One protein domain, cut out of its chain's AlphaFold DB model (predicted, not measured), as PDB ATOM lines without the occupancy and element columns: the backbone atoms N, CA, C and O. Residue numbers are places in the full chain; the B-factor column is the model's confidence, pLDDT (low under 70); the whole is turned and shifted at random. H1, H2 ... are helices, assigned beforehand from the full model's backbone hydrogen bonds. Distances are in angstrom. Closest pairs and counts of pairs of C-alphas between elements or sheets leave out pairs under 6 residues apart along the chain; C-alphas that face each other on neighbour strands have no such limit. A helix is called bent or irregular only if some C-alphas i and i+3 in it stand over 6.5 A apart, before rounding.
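AT A GLANCE: This is residues 2 to 143 of the 152 residues of an uncharacterized protein of Thermomicrobium roseum (strain ATCC 27502 / DSM 5159 / P-2) (UniProt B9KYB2). What shape do these atoms make? H1, H2, H3 and H5 form an up-and-down bundle, each running against the one before it, with H2 and H3 between H1 and H5; short H4 crosses at one end, past which residues 29 to 43 stick out. What is it built of? The 142 printed residues hold five named helices, H1 to H5 in order, and no named strand: all helix. How dense is it? It is only just compact, close to loose, with a radius of gyration of the C-alphas of 17.2 A and spans of 57 by 25 by 23 A.

HOW THE PARTS SIT: What does the first helix touch? H1, residues 2 to 29, makes a hairpin with H2, residues 44 to 76, at a shallow tilt of 26 degrees; the closest C-alphas, of Leu 10 and Leu 70, are 6.1 A apart. Which helix is the hub? H3, residues 82 to 102, touches four helices, among them H5, residues 118 to 141, at a steep tilt of 38 degrees, opposite ways, with the closest C-alphas, of Gly 87 and Gly 130, 4.2 A apart. H4, residues 105 to 114, is irregular, with C-alphas 106 and 109 8.2 A apart, and touches H3 about perpendicular at 79 degrees, closest at the C-alphas of Leu 101 and Asp 109, 5.1 A. Are the backbones regularly paired? In H1 and H3 every O i to N i+4 pair is within hydrogen-bond range; in H2 27 of 29 are, in H4 4 of 6, in H5 19 of 20.

IN THESE COORDINATES: Where does H1 begin? C-alpha 2 is at (24.562, -36.011, -27.027), and H1 is 40.6 A long. How long are the others? H2 measures 48.5 A, H3 30.0 A, H4 15.7 A and H5 35.3 A, ending at C-alpha 141, (35.870, -43.599, -39.904).

THE WHOLE: Which link is long? H1 to H2, 14 residues; the printed part has no cut. Where is confidence low? The pLDDT is under 70 at residues 2, 30 to 46, 106 to 113 and 143.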
ATOM      1  N   SER A   2      23.382 -36.352 -26.203       65.31
ATOM      2  CA  SER A   2      24.562 -36.011 -27.027       65.31
ATOM      3  C   SER A   2      24.251 -35.804 -28.516       65.31
ATOM      4  O   SER A   2      24.846 -34.928 -29.130       65.31
ATOM      5  N   PHE A   3      23.315 -36.572 -29.089       73.94
ATOM      6  CA  PHE A   3      22.933 -36.471 -30.506       73.94
ATOM      7  C   PHE A   3      22.443 -35.066 -30.888       73.94
ATOM      8  O   PHE A   3      22.940 -34.486 -31.850       73.94
ATOM      9  N   ASP A   4      21.545 -34.488 -30.081       85.19
ATOM     10  CA  ASP A   4      21.029 -33.134 -30.308       85.19
ATOM     11  C   ASP A   4      22.160 -32.100 -30.338       85.19
ATOM     12  O   ASP A   4      22.168 -31.217 -31.187       85.19
ATOM     13  N   LEU A   5      23.158 -32.234 -29.455       88.69
ATOM     14  CA  LEU A   5      24.288 -31.307 -29.385       88.69
ATOM     15  C   LEU A   5      25.154 -31.353 -30.651       88.69
ATOM     16  O   LEU A   5      25.531 -30.299 -31.161       88.69
ATOM     17  N   TRP A   6      25.443 -32.544 -31.185       88.94
ATOM     18  CA  TRP A   6      26.207 -32.681 -32.432       88.94
ATOM     19  C   TRP A   6      25.456 -32.119 -33.634       88.94
ATOM     20  O   TRP A   6      26.064 -31.473 -34.487       88.94
ATOM     21  N   LEU A   7      24.138 -32.314 -33.676       90.25
ATOM     22  CA  LEU A   7      23.288 -31.760 -34.721       90.25
ATOM     23  C   LEU A   7      23.244 -30.227 -34.648       90.25
ATOM     24  O   LEU A   7      23.413 -29.562 -35.669       90.25
ATOM     25  N   TRP A   8      23.110 -29.654 -33.450       93.50
ATOM     26  CA  TRP A   8      23.208 -28.205 -33.254       93.50
ATOM     27  C   TRP A   8      24.575 -27.651 -33.657       93.50
ATOM     28  O   TRP A   8      24.640 -26.590 -34.274       93.50
ATOM     29  N   LEU A   9      25.660 -28.368 -33.355       92.38
ATOM     30  CA  LEU A   9      27.011 -27.962 -33.734       92.38
ATOM     31  C   LEU A   9      27.195 -28.000 -35.258       92.38
ATOM     32  O   LEU A   9      27.729 -27.051 -35.822       92.38
ATOM     33  N   LEU A  10      26.682 -29.031 -35.937       93.06
ATOM     34  CA  LEU A  10      26.658 -29.106 -37.401       93.06
ATOM     35  C   LEU A  10      25.916 -27.907 -38.012       93.06
ATOM     36  O   LEU A  10      26.432 -27.268 -38.931       93.06
ATOM     37  N   VAL A  11      24.725 -27.586 -37.493       95.44
ATOM     38  CA  VAL A  11      23.928 -26.437 -37.951       95.44
ATOM     39  C   VAL A  11      24.683 -25.130 -37.719       95.44
ATOM     40  O   VAL A  11      24.769 -24.306 -38.627       95.44
ATOM     41  N   LEU A  12      25.281 -24.956 -36.540       95.31
ATOM     42  CA  LEU A  12      26.042 -23.761 -36.186       95.31
ATOM     43  C   LEU A  12      27.277 -23.578 -37.076       95.31
ATOM     44  O   LEU A  12      27.486 -22.485 -37.590       95.31
ATOM     45  N   VAL A  13      28.066 -24.633 -37.306       95.19
ATOM     46  CA  VAL A  13      29.241 -24.578 -38.196       95.19
ATOM     47  C   VAL A  13      28.815 -24.312 -39.639       95.19
ATOM     48  O   VAL A  13      29.477 -23.545 -40.330       95.19
ATOM     49  N   SER A  14      27.686 -24.874 -40.083       95.38
ATOM     50  CA  SER A  14      27.144 -24.613 -41.423       95.38
ATOM     51  C   SER A  14      26.709 -23.155 -41.582       95.38
ATOM     52  O   SER A  14      27.059 -22.512 -42.568       95.38
ATOM     53  N   ALA A  15      25.987 -22.605 -40.603       95.88
ATOM     54  CA  ALA A  15      25.588 -21.200 -40.612       95.88
ATOM     55  C   ALA A  15      26.810 -20.270 -40.564       95.88
ATOM     56  O   ALA A  15      26.881 -19.299 -41.313       95.88
ATOM     57  N   LEU A  16      27.802 -20.595 -39.732       94.81
ATOM     58  CA  LEU A  16      29.029 -19.813 -39.616       94.81
ATOM     59  C   LEU A  16      29.877 -19.876 -40.897       94.81
ATOM     60  O   LEU A  16      30.498 -18.879 -41.260       94.81
ATOM     61  N   LEU A  17      29.873 -21.004 -41.619       94.69
ATOM     62  CA  LEU A  17      30.486 -21.108 -42.945       94.69
ATOM     63  C   LEU A  17      29.835 -20.136 -43.932       94.69
ATOM     64  O   LEU A  17      30.559 -19.428 -44.623       94.69
ATOM     65  N   LEU A  18      28.501 -20.069 -43.978       94.81
ATOM     66  CA  LEU A  18      27.794 -19.133 -44.862       94.81
ATOM     67  C   LEU A  18      28.167 -17.681 -44.551       94.81
ATOM     68  O   LEU A  18      28.545 -16.949 -45.457       94.81
ATOM     69  N   VAL A  19      28.175 -17.306 -43.269       93.50
ATOM     70  CA  VAL A  19      28.636 -15.976 -42.833       93.50
ATOM     71  C   VAL A  19      30.090 -15.727 -43.245       93.50
ATOM     72  O   VAL A  19      30.436 -14.631 -43.666       93.50
ATOM     73  N   THR A  20      30.954 -16.740 -43.145       92.00
ATOM     74  CA  THR A  20      32.357 -16.619 -43.572       92.00
ATOM     75  C   THR A  20      32.456 -16.373 -45.073       92.00
ATOM     76  O   THR A  20      33.252 -15.540 -45.479       92.00
ATOM     77  N   ILE A  21      31.649 -17.062 -45.887       92.25
ATOM     78  CA  ILE A  21      31.600 -16.852 -47.339       92.25
ATOM     79  C   ILE A  21      31.168 -15.418 -47.650       92.25
ATOM     80  O   ILE A  21      31.898 -14.741 -48.363       92.25
ATOM     81  N   GLU A  22      30.062 -14.940 -47.071       92.19
ATOM     82  CA  GLU A  22      29.565 -13.572 -47.295       92.19
ATOM     83  C   GLU A  22      30.623 -12.522 -46.928       92.19
ATOM     84  O   GLU A  22      30.946 -11.647 -47.728       92.19
ATOM     85  N   LEU A  23      31.249 -12.654 -45.753       89.56
ATOM     86  CA  LEU A  23      32.313 -11.739 -45.328       89.56
ATOM     87  C   LEU A  23      33.559 -11.826 -46.216       89.56
ATOM     88  O   LEU A  23      34.229 -10.818 -46.436       89.56
ATOM     89  N   THR A  24      33.907 -13.017 -46.706       88.12
ATOM     90  CA  THR A  24      35.037 -13.189 -47.623       88.12
ATOM     91  C   THR A  24      34.731 -12.561 -48.980       88.12
ATOM     92  O   THR A  24      35.616 -11.921 -49.547       88.12
ATOM     93  N   GLU A  25      33.512 -12.714 -49.499       87.56
ATOM     94  CA  GLU A  25      33.069 -12.072 -50.740       87.56
ATOM     95  C   GLU A  25      33.115 -10.550 -50.601       87.56
ATOM     96  O   GLU A  25      33.805  -9.903 -51.387       87.56
ATOM     97  N   ASP A  26      32.523  -9.991 -49.542       84.50
ATOM     98  CA  ASP A  26      32.576  -8.556 -49.245       84.50
ATOM     99  C   ASP A  26      34.024  -8.043 -49.156       84.50
ATOM    100  O   ASP A  26      34.369  -6.997 -49.715       84.50
ATOM    101  N   TYR A  27      34.901  -8.785 -48.473       79.69
ATOM    102  CA  TYR A  27      36.318  -8.445 -48.344       79.69
ATOM    103  C   TYR A  27      37.042  -8.445 -49.702       79.69
ATOM    104  O   TYR A  27      37.846  -7.550 -49.979       79.69
ATOM    105  N   LEU A  28      36.755  -9.422 -50.569       76.75
ATOM    106  CA  LEU A  28      37.348  -9.523 -51.906       76.75
ATOM    107  C   LEU A  28      36.801  -8.456 -52.865       76.75
ATOM    108  O   LEU A  28      37.575  -7.868 -53.626       76.75
ATOM    109  N   GLU A  29      35.498  -8.174 -52.820       74.38
ATOM    110  CA  GLU A  29      34.840  -7.170 -53.663       74.38
ATOM    111  C   GLU A  29      35.343  -5.754 -53.374       74.38
ATOM    112  O   GLU A  29      35.530  -4.953 -54.295       74.38
ATOM    113  N   GLN A  30      35.667  -5.447 -52.118       62.38
ATOM    114  CA  GLN A  30      36.293  -4.173 -51.758       62.38
ATOM    115  C   GLN A  30      37.669  -3.956 -52.419       62.38
ATOM    116  O   GLN A  30      38.104  -2.808 -52.570       62.38
ATOM    117  N   GLY A  31      38.330  -5.026 -52.876       55.09
ATOM    118  CA  GLY A  31      39.571  -4.981 -53.654       55.09
ATOM    119  C   GLY A  31      39.401  -4.544 -55.119       55.09
ATOM    120  O   GLY A  31      40.398  -4.282 -55.797       55.09
ATOM    121  N   TRP A  32      38.171  -4.408 -55.627       35.41
ATOM    122  CA  TRP A  32      37.877  -4.175 -57.046       35.41
ATOM    123  C   TRP A  32      37.019  -2.913 -57.302       35.41
ATOM    124  O   TRP A  32      35.910  -2.796 -56.796       35.41
ATOM    125  N   PRO A  33      37.424  -1.978 -58.187       53.66
ATOM    126  CA  PRO A  33      38.699  -1.294 -58.275       53.66
ATOM    127  C   PRO A  33      38.584   0.104 -57.624       53.66
ATOM    128  O   PRO A  33      38.046   1.049 -58.208       53.66
ATOM    129  N   ARG A  34      39.181   0.298 -56.447       49.44
ATOM    130  CA  ARG A  34      39.730   1.613 -56.093       49.44
ATOM    131  C   ARG A  34      41.217   1.454 -55.915       49.44
ATOM    132  O   ARG A  34      41.692   0.911 -54.928       49.44
ATOM    133  N   ILE A  35      41.922   1.989 -56.901       47.56
ATOM    134  CA  ILE A  35      43.323   2.375 -56.860       47.56
ATOM    135  C   ILE A  35      43.511   3.279 -55.630       47.56
ATOM    136  O   ILE A  35      43.501   4.505 -55.730       47.56
ATOM    137  N   ARG A  36      43.659   2.700 -54.439       51.41
ATOM    138  CA  ARG A  36      44.416   3.349 -53.379       51.41
ATOM    139  C   ARG A  36      45.859   3.093 -53.764       51.41
ATOM    140  O   ARG A  36      46.408   2.047 -53.453       51.41
ATOM    141  N   ARG A  37      46.457   4.017 -54.522       49.78
ATOM    142  CA  ARG A  37      47.921   4.108 -54.563       49.78
ATOM    143  C   ARG A  37      48.374   4.195 -53.100       49.78
ATOM    144  O   ARG A  37      47.987   5.171 -52.451       49.78
ATOM    145  N   PRO A  38      49.127   3.221 -52.565       51.44
ATOM    146  CA  PRO A  38      49.758   3.397 -51.268       51.44
ATOM    147  C   PRO A  38      50.721   4.575 -51.421       51.44
ATOM    148  O   PRO A  38      51.525   4.595 -52.354       51.44
ATOM    149  N   ALA A  39      50.576   5.599 -50.581       51.75
ATOM    150  CA  ALA A  39      51.394   6.805 -50.672       51.75
ATOM    151  C   ALA A  39      52.863   6.546 -50.304       51.75
ATOM    152  O   ALA A  39      53.715   7.320 -50.719       51.75
ATOM    153  N   ASP A  40      53.177   5.434 -49.631       48.78
ATOM    154  CA  ASP A  40      54.521   5.151 -49.134       48.78
ATOM    155  C   ASP A  40      54.897   3.685 -49.404       48.78
ATOM    156  O   ASP A  40      54.214   2.751 -48.988       48.78
ATOM    157  N   GLY A  41      55.958   3.476 -50.189       46.66
ATOM    158  CA  GLY A  41      56.302   2.177 -50.763       46.66
ATOM    159  C   GLY A  41      56.917   1.193 -49.775       46.66
ATOM    160  O   GLY A  41      58.018   1.425 -49.295       46.66
ATOM    161  N   TRP A  42      56.263   0.052 -49.546       44.03
ATOM    162  CA  TRP A  42      56.840  -1.096 -48.843       44.03
ATOM    163  C   TRP A  42      56.465  -2.386 -49.585       44.03
ATOM    164  O   TRP A  42      55.330  -2.848 -49.521       44.03
ATOM    165  N   ALA A  43      57.442  -3.011 -50.246       45.78
ATOM    166  CA  ALA A  43      57.321  -4.329 -50.884       45.78
ATOM    167  C   ALA A  43      56.943  -5.472 -49.905       45.78
ATOM    168  O   ALA A  43      56.706  -6.599 -50.333       45.78
ATOM    169  N   SER A  44      56.868  -5.207 -48.591       50.00
ATOM    170  CA  SER A  44      56.376  -6.170 -47.597       50.00
ATOM    171  C   SER A  44      54.847  -6.289 -47.558       50.00
ATOM    172  O   SER A  44      54.355  -7.289 -47.043       50.00
ATOM    173  N   SER A  45      54.100  -5.313 -48.092       60.69
ATOM    174  CA  SER A  45      52.626  -5.332 -48.110       60.69
ATOM    175  C   SER A  45      52.083  -6.478 -48.976       60.69
ATOM    176  O   SER A  45      51.235  -7.241 -48.515       60.69
ATOM    177  N   ASP A  46      52.672  -6.706 -50.156       68.19
ATOM    178  CA  ASP A  46      52.250  -7.781 -51.067       68.19
ATOM    179  C   ASP A  46      52.443  -9.178 -50.456       68.19
ATOM    180  O   ASP A  46      51.600 -10.059 -50.605       68.19
ATOM    181  N   SER A  47      53.546  -9.395 -49.732       71.25
ATOM    182  CA  SER A  47      53.862 -10.711 -49.151       71.25
ATOM    183  C   SER A  47      52.956 -11.058 -47.967       71.25
ATOM    184  O   SER A  47      52.544 -12.209 -47.820       71.25
ATOM    185  N   VAL A  48      52.620 -10.069 -47.134       75.56
ATOM    186  CA  VAL A  48      51.672 -10.239 -46.020       75.56
ATOM    187  C   VAL A  48      50.271 -10.515 -46.559       75.56
ATOM    188  O   VAL A  48      49.613 -11.447 -46.093       75.56
ATOM    189  N   HIS A  49      49.849  -9.782 -47.591       76.25
ATOM    190  CA  HIS A  49      48.557  -9.999 -48.233       76.25
ATOM    191  C   HIS A  49      48.465 -11.397 -48.865       76.25
ATOM    192  O   HIS A  49      47.473 -12.099 -48.667       76.25
ATOM    193  N   LEU A  50      49.507 -11.855 -49.571       82.31
ATOM    194  CA  LEU A  50      49.555 -13.214 -50.125       82.31
ATOM    195  C   LEU A  50      49.414 -14.288 -49.036       82.31
ATOM    196  O   LEU A  50      48.669 -15.252 -49.211       82.31
ATOM    197  N   LEU A  51      50.069 -14.122 -47.888       84.62
ATOM    198  CA  LEU A  51      49.945 -15.085 -46.793       84.62
ATOM    199  C   LEU A  51      48.537 -15.112 -46.194       84.62
ATOM    200  O   LEU A  51      48.025 -16.193 -45.917       84.62
ATOM    201  N   TRP A  52      47.869 -13.967 -46.060       84.06
ATOM    202  CA  TRP A  52      46.469 -13.935 -45.628       84.06
ATOM    203  C   TRP A  52      45.514 -14.562 -46.647       84.06
ATOM    204  O   TRP A  52      44.570 -15.251 -46.256       84.06
ATOM    205  N   THR A  53      45.789 -14.426 -47.949       85.25
ATOM    206  CA  THR A  53      45.031 -15.176 -48.964       85.25
ATOM    207  C   THR A  53      45.252 -16.684 -48.841       85.25
ATOM    208  O   THR A  53      44.301 -17.451 -48.984       85.25
ATOM    209  N   ALA A  54      46.470 -17.120 -48.494       88.19
ATOM    210  CA  ALA A  54      46.752 -18.526 -48.221       88.19
ATOM    211  C   ALA A  54      46.002 -19.023 -46.975       88.19
ATOM    212  O   ALA A  54      45.426 -20.105 -47.017       88.19
ATOM    213  N   VAL A  55      45.930 -18.225 -45.902       89.62
ATOM    214  CA  VAL A  55      45.096 -18.534 -44.726       89.62
ATOM    215  C   VAL A  55      43.648 -18.785 -45.152       89.62
ATOM    216  O   VAL A  55      43.111 -19.845 -44.843       89.62
ATOM    217  N   GLY A  56      43.043 -17.871 -45.919       88.06
ATOM    218  CA  GLY A  56      41.680 -18.049 -46.430       88.06
ATOM    219  C   GLY A  56      41.518 -19.331 -47.253       88.06
ATOM    220  O   GLY A  56      40.574 -20.086 -47.037       88.06
ATOM    221  N   MET A  57      42.483 -19.635 -48.127       91.81
ATOM    222  CA  MET A  57      42.485 -20.855 -48.941       91.81
ATOM    223  C   MET A  57      42.525 -22.145 -48.105       91.81
ATOM    224  O   MET A  57      41.963 -23.143 -48.548       91.81
ATOM    225  N   LEU A  58      43.156 -22.142 -46.925       93.94
ATOM    226  CA  LEU A  58      43.182 -23.302 -46.021       93.94
ATOM    227  C   LEU A  58      41.942 -23.385 -45.117       93.94
ATOM    228  O   LEU A  58      41.458 -24.479 -44.841       93.94
ATOM    229  N   VAL A  59      41.382 -22.251 -44.682       94.25
ATOM    230  CA  VAL A  59      40.208 -22.240 -43.791       94.25
ATOM    231  C   VAL A  59      39.014 -22.976 -44.415       94.25
ATOM    232  O   VAL A  59      38.367 -23.772 -43.736       94.25
ATOM    233  N   PHE A  60      38.729 -22.762 -45.705       94.38
ATOM    234  CA  PHE A  60      37.573 -23.383 -46.365       94.38
ATOM    235  C   PHE A  60      37.639 -24.922 -46.415       94.38
ATOM    236  O   PHE A  60      36.690 -25.558 -45.944       94.38
ATOM    237  N   PRO A  61      38.718 -25.556 -46.923       95.19
ATOM    238  CA  PRO A  61      38.904 -27.004 -46.832       95.19
ATOM    239  C   PRO A  61      38.759 -27.542 -45.407       95.19
ATOM    240  O   PRO A  61      38.057 -28.536 -45.210       95.19
ATOM    241  N   GLY A  62      39.352 -26.872 -44.416       95.88
ATOM    242  CA  GLY A  62      39.234 -27.257 -43.012       95.88
ATOM    243  C   GLY A  62      37.790 -27.284 -42.517       95.88
ATOM    244  O   GLY A  62      37.356 -28.278 -41.926       95.88
ATOM    245  N   ILE A  63      37.001 -26.243 -42.806       96.38
ATOM    246  CA  ILE A  63      35.578 -26.195 -42.426       96.38
ATOM    247  C   ILE A  63      34.792 -27.317 -43.109       96.38
ATOM    248  O   ILE A  63      33.983 -27.983 -42.460       96.38
ATOM    249  N   VAL A  64      35.051 -27.579 -44.393       96.38
ATOM    250  CA  VAL A  64      34.408 -28.685 -45.119       96.38
ATOM    251  C   VAL A  64      34.752 -30.032 -44.478       96.38
ATOM    252  O   VAL A  64      33.856 -30.847 -44.248       96.38
ATOM    253  N   LEU A  65      36.020 -30.265 -44.127       96.56
ATOM    254  CA  LEU A  65      36.444 -31.483 -43.432       96.56
ATOM    255  C   LEU A  65      35.778 -31.618 -42.059       96.56
ATOM    256  O   LEU A  65      35.349 -32.717 -41.692       96.56
ATOM    257  N   LEU A  66      35.651 -30.523 -41.306       96.38
ATOM    258  CA  LEU A  66      34.944 -30.513 -40.027       96.38
ATOM    259  C   LEU A  66      33.464 -30.874 -40.211       96.38
ATOM    260  O   LEU A  66      32.960 -31.745 -39.502       96.38
ATOM    261  N   LEU A  67      32.783 -30.268 -41.189       96.38
ATOM    262  CA  LEU A  67      31.388 -30.574 -41.514       96.38
ATOM    263  C   LEU A  67      31.200 -32.042 -41.900       96.38
ATOM    264  O   LEU A  67      30.264 -32.679 -41.420       96.38
ATOM    265  N   MET A  68      32.104 -32.606 -42.704       95.31
ATOM    266  CA  MET A  68      32.070 -34.028 -43.051       95.31
ATOM    267  C   MET A  68      32.239 -34.919 -41.817       95.31
ATOM    268  O   MET A  68      31.460 -35.853 -41.632       95.31
ATOM    269  N   ASN A  69      33.207 -34.623 -40.942       94.25
ATOM    270  CA  ASN A  69      33.398 -35.379 -39.699       94.25
ATOM    271  C   ASN A  69      32.152 -35.310 -38.799       94.25
ATOM    272  O   ASN A  69      31.703 -36.338 -38.291       94.25
ATOM    273  N   LEU A  70      31.564 -34.124 -38.631       93.31
ATOM    274  CA  LEU A  70      30.348 -33.935 -37.837       93.31
ATOM    275  C   LEU A  70      29.150 -34.667 -38.444       93.31
ATOM    276  O   LEU A  70      28.414 -35.332 -37.719       93.31
ATOM    277  N   ALA A  71      28.976 -34.610 -39.765       92.31
ATOM    278  CA  ALA A  71      27.914 -35.330 -40.457       92.31
ATOM    279  C   ALA A  71      28.038 -36.846 -40.253       92.31
ATOM    280  O   ALA A  71      27.040 -37.520 -40.004       92.31
ATOM    281  N   VAL A  72      29.261 -37.383 -40.294       91.44
ATOM    282  CA  VAL A  72      29.526 -38.801 -40.025       91.44
ATOM    283  C   VAL A  72      29.247 -39.160 -38.562       91.44
ATOM    284  O   VAL A  72      28.657 -40.211 -38.308       91.44
ATOM    285  N   ILE A  73      29.618 -38.297 -37.609       91.12
ATOM    286  CA  ILE A  73      29.300 -38.475 -36.182       91.12
ATOM    287  C   ILE A  73      27.794 -38.527 -35.955       91.12
ATOM    288  O   ILE A  73      27.321 -39.425 -35.263       91.12
ATOM    289  N   VAL A  74      27.048 -37.599 -36.558       90.12
ATOM    290  CA  VAL A  74      25.586 -37.557 -36.459       90.12
ATOM    291  C   VAL A  74      24.972 -38.784 -37.130       90.12
ATOM    292  O   VAL A  74      24.120 -39.428 -36.535       90.12
ATOM    293  N   TRP A  75      25.430 -39.170 -38.326       89.62
ATOM    294  CA  TRP A  75      24.906 -40.343 -39.033       89.62
ATOM    295  C   TRP A  75      25.113 -41.626 -38.227       89.62
ATOM    296  O   TRP A  75      24.182 -42.405 -38.038       89.62
ATOM    297  N   ARG A  76      26.355 -41.892 -37.814       86.94
ATOM    298  CA  ARG A  76      26.762 -43.179 -37.228       86.94
ATOM    299  C   ARG A  76      26.694 -43.204 -35.702       86.94
ATOM    300  O   ARG A  76      27.117 -44.194 -35.112       86.94
ATOM    301  N   GLU A  77      26.210 -42.128 -35.085       83.50
ATOM    302  CA  GLU A  77      26.144 -41.937 -33.630       83.50
ATOM    303  C   GLU A  77      27.491 -42.199 -32.929       83.50
ATOM    304  O   GLU A  77      27.569 -42.799 -31.855       83.50
ATOM    305  N   LEU A  78      28.584 -41.758 -33.558       81.56
ATOM    306  CA  LEU A  78      29.942 -42.001 -33.070       81.56
ATOM    307  C   LEU A  78      30.350 -40.998 -31.985       81.56
ATOM    308  O   LEU A  78      29.853 -39.877 -31.903       81.56
ATOM    309  N   GLY A  79      31.304 -41.400 -31.146       84.00
ATOM    310  CA  GLY A  79      31.946 -40.499 -30.192       84.00
ATOM    311  C   GLY A  79      32.989 -39.594 -30.852       84.00
ATOM    312  O   GLY A  79      33.548 -39.915 -31.900       84.00
ATOM    313  N   MET A  80      33.295 -38.474 -30.197       84.06
ATOM    314  CA  MET A  80      34.365 -37.573 -30.622       84.06
ATOM    315  C   MET A  80      35.736 -38.194 -30.333       84.06
ATOM    316  O   MET A  80      36.010 -38.614 -29.208       84.06
ATOM    317  N   THR A  81      36.613 -38.234 -31.335       90.00
ATOM    318  CA  THR A  81      37.999 -38.689 -31.159       90.00
ATOM    319  C   THR A  81      38.896 -37.532 -30.711       90.00
ATOM    320  O   THR A  81      38.619 -36.365 -30.993       90.00
ATOM    321  N   LEU A  82      40.010 -37.842 -30.038       92.75
ATOM    322  CA  LEU A  82      40.988 -36.821 -29.634       92.75
ATOM    323  C   LEU A  82      41.604 -36.108 -30.851       92.75
ATOM    324  O   LEU A  82      41.871 -34.911 -30.797       92.75
ATOM    325  N   VAL A  83      41.787 -36.840 -31.956       93.69
ATOM    326  CA  VAL A  83      42.308 -36.315 -33.227       93.69
ATOM    327  C   VAL A  83      41.340 -35.297 -33.827       93.69
ATOM    328  O   VAL A  83      41.762 -34.199 -34.188       93.69
ATOM    329  N   LEU A  84      40.041 -35.620 -33.861       93.94
ATOM    330  CA  LEU A  84      39.005 -34.695 -34.311       93.94
ATOM    331  C   LEU A  84      38.951 -33.447 -33.433       93.94
ATOM    332  O   LEU A  84      38.893 -32.339 -33.958       93.94
ATOM    333  N   LEU A  85      38.980 -33.614 -32.108       94.94
ATOM    334  CA  LEU A  85      38.958 -32.495 -31.165       94.94
ATOM    335  C   LEU A  85      40.137 -31.554 -31.395       94.94
ATOM    336  O   LEU A  85      39.933 -30.350 -31.526       94.94
ATOM    337  N   LEU A  86      41.351 -32.096 -31.493       96.38
ATOM    338  CA  LEU A  86      42.541 -31.285 -31.716       96.38
ATOM    339  C   LEU A  86      42.492 -30.574 -33.076       96.38
ATOM    340  O   LEU A  86      42.707 -29.366 -33.124       96.38
ATOM    341  N   GLY A  87      42.139 -31.284 -34.153       95.19
ATOM    342  CA  GLY A  87      41.978 -30.683 -35.482       95.19
ATOM    343  C   GLY A  87      40.929 -29.567 -35.499       95.19
ATOM    344  O   GLY A  87      41.179 -28.493 -36.037       95.19
ATOM    345  N   SER A  88      39.798 -29.778 -34.816       95.50
ATOM    346  CA  SER A  88      38.721 -28.785 -34.694       95.50
ATOM    347  C   SER A  88      39.169 -27.538 -33.929       95.50
ATOM    348  O   SER A  88      38.816 -26.429 -34.315       95.50
ATOM    349  N   ILE A  89      39.957 -27.700 -32.860       97.00
ATOM    350  CA  ILE A  89      40.493 -26.576 -32.077       97.00
ATOM    351  C   ILE A  89      41.483 -25.759 -32.914       97.00
ATOM    352  O   ILE A  89      41.393 -24.532 -32.934       97.00
ATOM    353  N   LEU A  90      42.410 -26.416 -33.617       96.81
ATOM    354  CA  LEU A  90      43.384 -25.728 -34.473       96.81
ATOM    355  C   LEU A  90      42.689 -24.965 -35.607       96.81
ATOM    356  O   LEU A  90      43.004 -23.796 -35.839       96.81
ATOM    357  N   LEU A  91      41.696 -25.592 -36.246       97.19
ATOM    358  CA  LEU A  91      40.855 -24.932 -37.238       97.19
ATOM    359  C   LEU A  91      40.120 -23.733 -36.634       97.19
ATOM    360  O   LEU A  91      40.142 -22.661 -37.224       97.19
ATOM    361  N   ALA A  92      39.513 -23.877 -35.453       96.25
ATOM    362  CA  ALA A  92      38.786 -22.790 -34.802       96.25
ATOM    363  C   ALA A  92      39.681 -21.569 -34.535       96.25
ATOM    364  O   ALA A  92      39.240 -20.440 -34.744       96.25
ATOM    365  N   PHE A  93      40.942 -21.773 -34.136       95.06
ATOM    366  CA  PHE A  93      41.895 -20.672 -33.965       95.06
ATOM    367  C   PHE A  93      42.214 -19.961 -35.282       95.06
ATOM    368  O   PHE A  93      42.150 -18.732 -35.343       95.06
ATOM    369  N   GLY A  94      42.543 -20.713 -36.336       93.31
ATOM    370  CA  GLY A  94      42.856 -20.113 -37.634       93.31
ATOM    371  C   GLY A  94      41.641 -19.446 -38.280       93.31
ATOM    372  O   GLY A  94      41.751 -18.346 -38.817       93.31
ATOM    373  N   TRP A  95      40.468 -20.058 -38.139       95.56
ATOM    374  CA  TRP A  95      39.204 -19.516 -38.622       95.56
ATOM    375  C   TRP A  95      38.815 -18.232 -37.887       95.56
ATOM    376  O   TRP A  95      38.464 -17.252 -38.536       95.56
ATOM    377  N   ALA A  96      38.949 -18.181 -36.558       93.56
ATOM    378  CA  ALA A  96      38.686 -16.966 -35.790       93.56
ATOM    379  C   ALA A  96      39.618 -15.816 -36.200       93.56
ATOM    380  O   ALA A  96      39.159 -14.692 -36.394       93.56
ATOM    381  N   ALA A  97      40.915 -16.090 -36.379       90.25
ATOM    382  CA  ALA A  97      41.865 -15.082 -36.845       90.25
ATOM    383  C   ALA A  97      41.522 -14.572 -38.256       90.25
ATOM    384  O   ALA A  97      41.583 -13.371 -38.509       90.25
ATOM    385  N   TYR A  98      41.110 -15.474 -39.150       90.06
ATOM    386  CA  TYR A  98      40.656 -15.113 -40.489       90.06
ATOM    387  C   TYR A  98      39.372 -14.271 -40.461       90.06
ATOM    388  O   TYR A  98      39.312 -13.240 -41.122       90.06
ATOM    389  N   LEU A  99      38.383 -14.640 -39.638       90.50
ATOM    390  CA  LEU A  99      37.150 -13.868 -39.437       90.50
ATOM    391  C   LEU A  99      37.432 -12.451 -38.923       90.50
ATOM    392  O   LEU A  99      36.822 -11.490 -39.391       90.50
ATOM    393  N   LEU A 100      38.370 -12.299 -37.986       87.81
ATOM    394  CA  LEU A 100      38.781 -10.981 -37.493       87.81
ATOM    395  C   LEU A 100      39.386 -10.112 -38.599       87.81
ATOM    396  O   LEU A 100      39.108  -8.916 -38.633       87.81
ATOM    397  N   LEU A 101      40.160 -10.707 -39.510       84.88
ATOM    398  CA  LEU A 101      40.700  -9.997 -40.667       84.88
ATOM    399  C   LEU A 101      39.577  -9.543 -41.614       84.88
ATOM    400  O   LEU A 101      39.474  -8.357 -41.918       84.88
ATOM    401  N   ILE A 102      38.732 -10.473 -42.068       85.00
ATOM    402  CA  ILE A 102      37.752 -10.185 -43.130       85.00
ATOM    403  C   ILE A 102      36.555  -9.362 -42.647       85.00
ATOM    404  O   ILE A 102      35.956  -8.641 -43.434       85.00
ATOM    405  N   SER A 103      36.221  -9.422 -41.354       82.75
ATOM    406  CA  SER A 103      35.111  -8.646 -40.788       82.75
ATOM    407  C   SER A 103      35.398  -7.142 -40.693       82.75
ATOM    408  O   SER A 103      34.460  -6.366 -40.525       82.75
ATOM    409  N   GLN A 104      36.671  -6.728 -40.773       73.19
ATOM    410  CA  GLN A 104      37.117  -5.325 -40.712       73.19
ATOM    411  C   GLN A 104      36.549  -4.527 -39.519       73.19
ATOM    412  O   GLN A 104      36.416  -3.299 -39.555       73.19
ATOM    413  N   ILE A 105      36.204  -5.209 -38.424       73.12
ATOM    414  CA  ILE A 105      35.594  -4.570 -37.257       73.12
ATOM    415  C   ILE A 105      36.646  -3.691 -36.572       73.12
ATOM    416  O   ILE A 105      37.640  -4.184 -36.049       73.12
ATOM    417  N   GLY A 106      36.416  -2.376 -36.540       63.12
ATOM    418  CA  GLY A 106      37.182  -1.444 -35.706       63.12
ATOM    419  C   GLY A 106      38.642  -1.204 -36.115       63.12
ATOM    420  O   GLY A 106      39.423  -0.790 -35.261       63.12
ATOM    421  N   GLY A 107      39.026  -1.445 -37.374       65.50
ATOM    422  CA  GLY A 107      40.403  -1.220 -37.851       65.50
ATOM    423  C   GLY A 107      41.404  -2.309 -37.436       65.50
ATOM    424  O   GLY A 107      42.616  -2.084 -37.431       65.50
ATOM    425  N   VAL A 108      40.904  -3.480 -37.026       68.81
ATOM    426  CA  VAL A 108      41.714  -4.635 -36.599       68.81
ATOM    427  C   VAL A 108      42.535  -5.221 -37.756       68.81
ATOM    428  O   VAL A 108      43.607  -5.772 -37.517       68.81
ATOM    429  N   ASP A 109      42.090  -5.033 -38.996       67.81
ATOM    430  CA  ASP A 109      42.826  -5.329 -40.228       67.81
ATOM    431  C   ASP A 109      44.192  -4.624 -40.253       67.81
ATOM    432  O   ASP A 109      45.225  -5.278 -40.387       67.81
ATOM    433  N   GLN A 110      44.220  -3.316 -39.983       67.50
ATOM    434  CA  GLN A 110      45.456  -2.522 -39.966       67.50
ATOM    435  C   GLN A 110      46.401  -2.965 -38.843       67.50
ATOM    436  O   GLN A 110      47.623  -2.960 -39.002       67.50
ATOM    437  N   TYR A 111      45.844  -3.383 -37.702       69.31
ATOM    438  CA  TYR A 111      46.632  -3.928 -36.601       69.31
ATOM    439  C   TYR A 111      47.228  -5.298 -36.954       69.31
ATOM    440  O   TYR A 111      48.418  -5.521 -36.733       69.31
ATOM    441  N   LEU A 112      46.443  -6.198 -37.551       68.75
ATOM    442  CA  LEU A 112      46.898  -7.520 -37.993       68.75
ATOM    443  C   LEU A 112      47.973  -7.420 -39.082       68.75
ATOM    444  O   LEU A 112      48.958  -8.159 -39.032       68.75
ATOM    445  N   GLU A 113      47.833  -6.482 -40.017       67.75
ATOM    446  CA  GLU A 113      48.855  -6.193 -41.026       67.75
ATOM    447  C   GLU A 113      50.139  -5.619 -40.407       67.75
ATOM    448  O   GLU A 113      51.241  -5.969 -40.837       67.75
ATOM    449  N   SER A 114      50.025  -4.809 -39.348       72.12
ATOM    450  CA  SER A 114      51.182  -4.217 -38.659       72.12
ATOM    451  C   SER A 114      52.056  -5.235 -37.911       72.12
ATOM    452  O   SER A 114      53.256  -5.009 -37.746       72.12
ATOM    453  N   ILE A 115      51.489  -6.381 -37.505       74.06
ATOM    454  CA  ILE A 115      52.235  -7.497 -36.890       74.06
ATOM    455  C   ILE A 115      53.193  -8.143 -37.913       74.06
ATOM    456  O   ILE A 115      54.186  -8.778 -37.539       74.06
ATOM    457  N   GLY A 116      52.932  -7.948 -39.207       76.38
ATOM    458  CA  GLY A 116      53.757  -8.436 -40.301       76.38
ATOM    459  C   GLY A 116      53.573  -9.928 -40.585       76.38
ATOM    460  O   GLY A 116      52.567 -10.545 -40.248       76.38
ATOM    461  N   ILE A 117      54.573 -10.521 -41.237       83.00
ATOM    462  CA  ILE A 117      54.519 -11.864 -41.846       83.00
ATOM    463  C   ILE A 117      54.349 -13.001 -40.821       83.00
ATOM    464  O   ILE A 117      53.796 -14.053 -41.145       83.00
ATOM    465  N   THR A 118      54.816 -12.814 -39.586       86.69
ATOM    466  CA  THR A 118      54.915 -13.885 -38.581       86.69
ATOM    467  C   THR A 118      53.562 -14.499 -38.226       86.69
ATOM    468  O   THR A 118      53.448 -15.720 -38.131       86.69
ATOM    469  N   LEU A 119      52.535 -13.666 -38.037       85.88
ATOM    470  CA  LEU A 119      51.211 -14.123 -37.621       85.88
ATOM    471  C   LEU A 119      50.501 -14.965 -38.697       85.88
ATOM    472  O   LEU A 119      50.151 -16.106 -38.387       85.88
ATOM    473  N   PRO A 120      50.317 -14.490 -39.946       88.12
ATOM    474  CA  PRO A 120      49.668 -15.300 -40.969       88.12
ATOM    475  C   PRO A 120      50.472 -16.565 -41.289       88.12
ATOM    476  O   PRO A 120      49.877 -17.616 -41.499       88.12
ATOM    477  N   LEU A 121      51.809 -16.525 -41.226       91.44
ATOM    478  CA  LEU A 121      52.637 -17.723 -41.399       91.44
ATOM    479  C   LEU A 121      52.375 -18.781 -40.312       91.44
ATOM    480  O   LEU A 121      52.237 -19.966 -40.620       91.44
ATOM    481  N   ALA A 122      52.281 -18.363 -39.046       93.00
ATOM    482  CA  ALA A 122      51.949 -19.262 -37.943       93.00
ATOM    483  C   ALA A 122      50.542 -19.857 -38.105       93.00
ATOM    484  O   ALA A 122      50.353 -21.055 -37.887       93.00
ATOM    485  N   ILE A 123      49.575 -19.046 -38.544       93.56
ATOM    486  CA  ILE A 123      48.204 -19.499 -38.805       93.56
ATOM    487  C   ILE A 123      48.174 -20.518 -39.947       93.56
ATOM    488  O   ILE A 123      47.526 -21.550 -39.799       93.56
ATOM    489  N   VAL A 124      48.908 -20.294 -41.044       94.69
ATOM    490  CA  VAL A 124      49.019 -21.271 -42.143       94.69
ATOM    491  C   VAL A 124      49.528 -22.614 -41.625       94.69
ATOM    492  O   VAL A 124      48.932 -23.645 -41.926       94.69
ATOM    493  N   ALA A 125      50.590 -22.623 -40.815       95.25
ATOM    494  CA  ALA A 125      51.124 -23.863 -40.254       95.25
ATOM    495  C   ALA A 125      50.106 -24.576 -39.345       95.25
ATOM    496  O   ALA A 125      49.939 -25.794 -39.438       95.25
ATOM    497  N   VAL A 126      49.401 -23.822 -38.497       95.94
ATOM    498  CA  VAL A 126      48.354 -24.342 -37.603       95.94
ATOM    499  C   VAL A 126      47.189 -24.936 -38.392       95.94
ATOM    500  O   VAL A 126      46.759 -26.047 -38.079       95.94
ATOM    501  N   LEU A 127      46.706 -24.234 -39.417       96.25
ATOM    502  CA  LEU A 127      45.621 -24.701 -40.278       96.25
ATOM    503  C   LEU A 127      46.021 -25.949 -41.056       96.25
ATOM    504  O   LEU A 127      45.265 -26.909 -41.076       96.25
ATOM    505  N   LEU A 128      47.234 -25.993 -41.605       96.88
ATOM    506  CA  LEU A 128      47.723 -27.157 -42.342       96.88
ATOM    507  C   LEU A 128      47.740 -28.404 -41.445       96.88
ATOM    508  O   LEU A 128      47.264 -29.468 -41.840       96.88
ATOM    509  N   VAL A 129      48.228 -28.273 -40.208       97.50
ATOM    510  CA  VAL A 129      48.173 -29.367 -39.227       97.50
ATOM    511  C   VAL A 129      46.725 -29.709 -38.863       97.50
ATOM    512  O   VAL A 129      46.383 -30.889 -38.811       97.50
ATOM    513  N   GLY A 130      45.872 -28.708 -38.637       96.56
ATOM    514  CA  GLY A 130      44.451 -28.895 -38.339       96.56
ATOM    515  C   GLY A 130      43.728 -29.695 -39.423       96.56
ATOM    516  O   GLY A 130      43.114 -30.719 -39.122       96.56
ATOM    517  N   ASP A 131      43.884 -29.294 -40.680       96.88
ATOM    518  CA  ASP A 131      43.279 -29.932 -41.848       96.88
ATOM    519  C   ASP A 131      43.753 -31.375 -42.009       96.88
ATOM    520  O   ASP A 131      42.942 -32.275 -42.234       96.88
ATOM    521  N   LEU A 132      45.052 -31.635 -41.822       97.38
ATOM    522  CA  LEU A 132      45.584 -32.997 -41.847       97.38
ATOM    523  C   LEU A 132      44.973 -33.869 -40.745       97.38
ATOM    524  O   LEU A 132      44.613 -35.017 -41.008       97.38
ATOM    525  N   LEU A 133      44.815 -33.345 -39.527       96.94
ATOM    526  CA  LEU A 133      44.179 -34.085 -38.432       96.94
ATOM    527  C   LEU A 133      42.699 -34.362 -38.724       96.94
ATOM    528  O   LEU A 133      42.229 -35.478 -38.491       96.94
ATOM    529  N   LEU A 134      41.971 -33.384 -39.269       96.06
ATOM    530  CA  LEU A 134      40.569 -33.553 -39.660       96.06
ATOM    531  C   LEU A 134      40.413 -34.570 -40.796       96.06
ATOM    532  O   LEU A 134      39.491 -35.391 -40.763       96.06
ATOM    533  N   LEU A 135      41.329 -34.564 -41.764       96.25
ATOM    534  CA  LEU A 135      41.373 -35.534 -42.853       96.25
ATOM    535  C   LEU A 135      41.663 -36.948 -42.337       96.25
ATOM    536  O   LEU A 135      40.953 -37.889 -42.690       96.25
ATOM    537  N   VAL A 136      42.669 -37.105 -41.472       94.69
ATOM    538  CA  VAL A 136      43.007 -38.394 -40.848       94.69
ATOM    539  C   VAL A 136      41.831 -38.918 -40.029       94.69
ATOM    540  O   VAL A 136      41.482 -40.094 -40.146       94.69
ATOM    541  N   SER A 137      41.191 -38.053 -39.238       93.06
ATOM    542  CA  SER A 137      39.981 -38.399 -38.487       93.06
ATOM    543  C   SER A 137      38.881 -38.909 -39.413       93.06
ATOM    544  O   SER A 137      38.301 -39.959 -39.142       93.06
ATOM    545  N   LEU A 138      38.642 -38.220 -40.532       92.19
ATOM    546  CA  LEU A 138      37.608 -38.607 -41.483       92.19
ATOM    547  C   LEU A 138      37.900 -39.990 -42.070       92.19
ATOM    548  O   LEU A 138      37.068 -40.890 -41.958       92.19
ATOM    549  N   ILE A 139      39.100 -40.174 -42.633       91.38
ATOM    550  CA  ILE A 139      39.540 -41.430 -43.260       91.38
ATOM    551  C   ILE A 139      39.455 -42.598 -42.274       91.38
ATOM    552  O   ILE A 139      39.030 -43.682 -42.659       91.38
ATOM    553  N   SER A 140      39.778 -42.370 -41.000       87.62
ATOM    554  CA  SER A 140      39.729 -43.407 -39.959       87.62
ATOM    555  C   SER A 140      38.318 -43.946 -39.690       87.62
ATOM    556  O   SER A 140      38.171 -45.013 -39.100       87.62
ATOM    557  N   VAL A 141      37.276 -43.209 -40.088       84.56
ATOM    558  CA  VAL A 141      35.870 -43.599 -39.904       84.56
ATOM    559  C   VAL A 141      35.250 -44.157 -41.193       84.56
ATOM    560  O   VAL A 141      34.215 -44.840 -41.145       84.56
ATOM    561  N   LEU A 142      35.866 -43.902 -42.354       78.56
ATOM    562  CA  LEU A 142      35.435 -44.509 -43.609       78.56
ATOM    563  C   LEU A 142      35.618 -46.036 -43.539       78.56
ATOM    564  O   LEU A 142      36.631 -46.519 -43.040       78.56
ATOM    565  N   PRO A 143      34.630 -46.820 -44.008       66.19
ATOM    566  CA  PRO A 143      34.767 -48.269 -44.047       66.19
ATOM    567  C   PRO A 143      35.920 -48.645 -44.981       66.19
ATOM    568  O   PRO A 143      35.978 -48.143 -46.105       66.19
TER     569      PRO A 143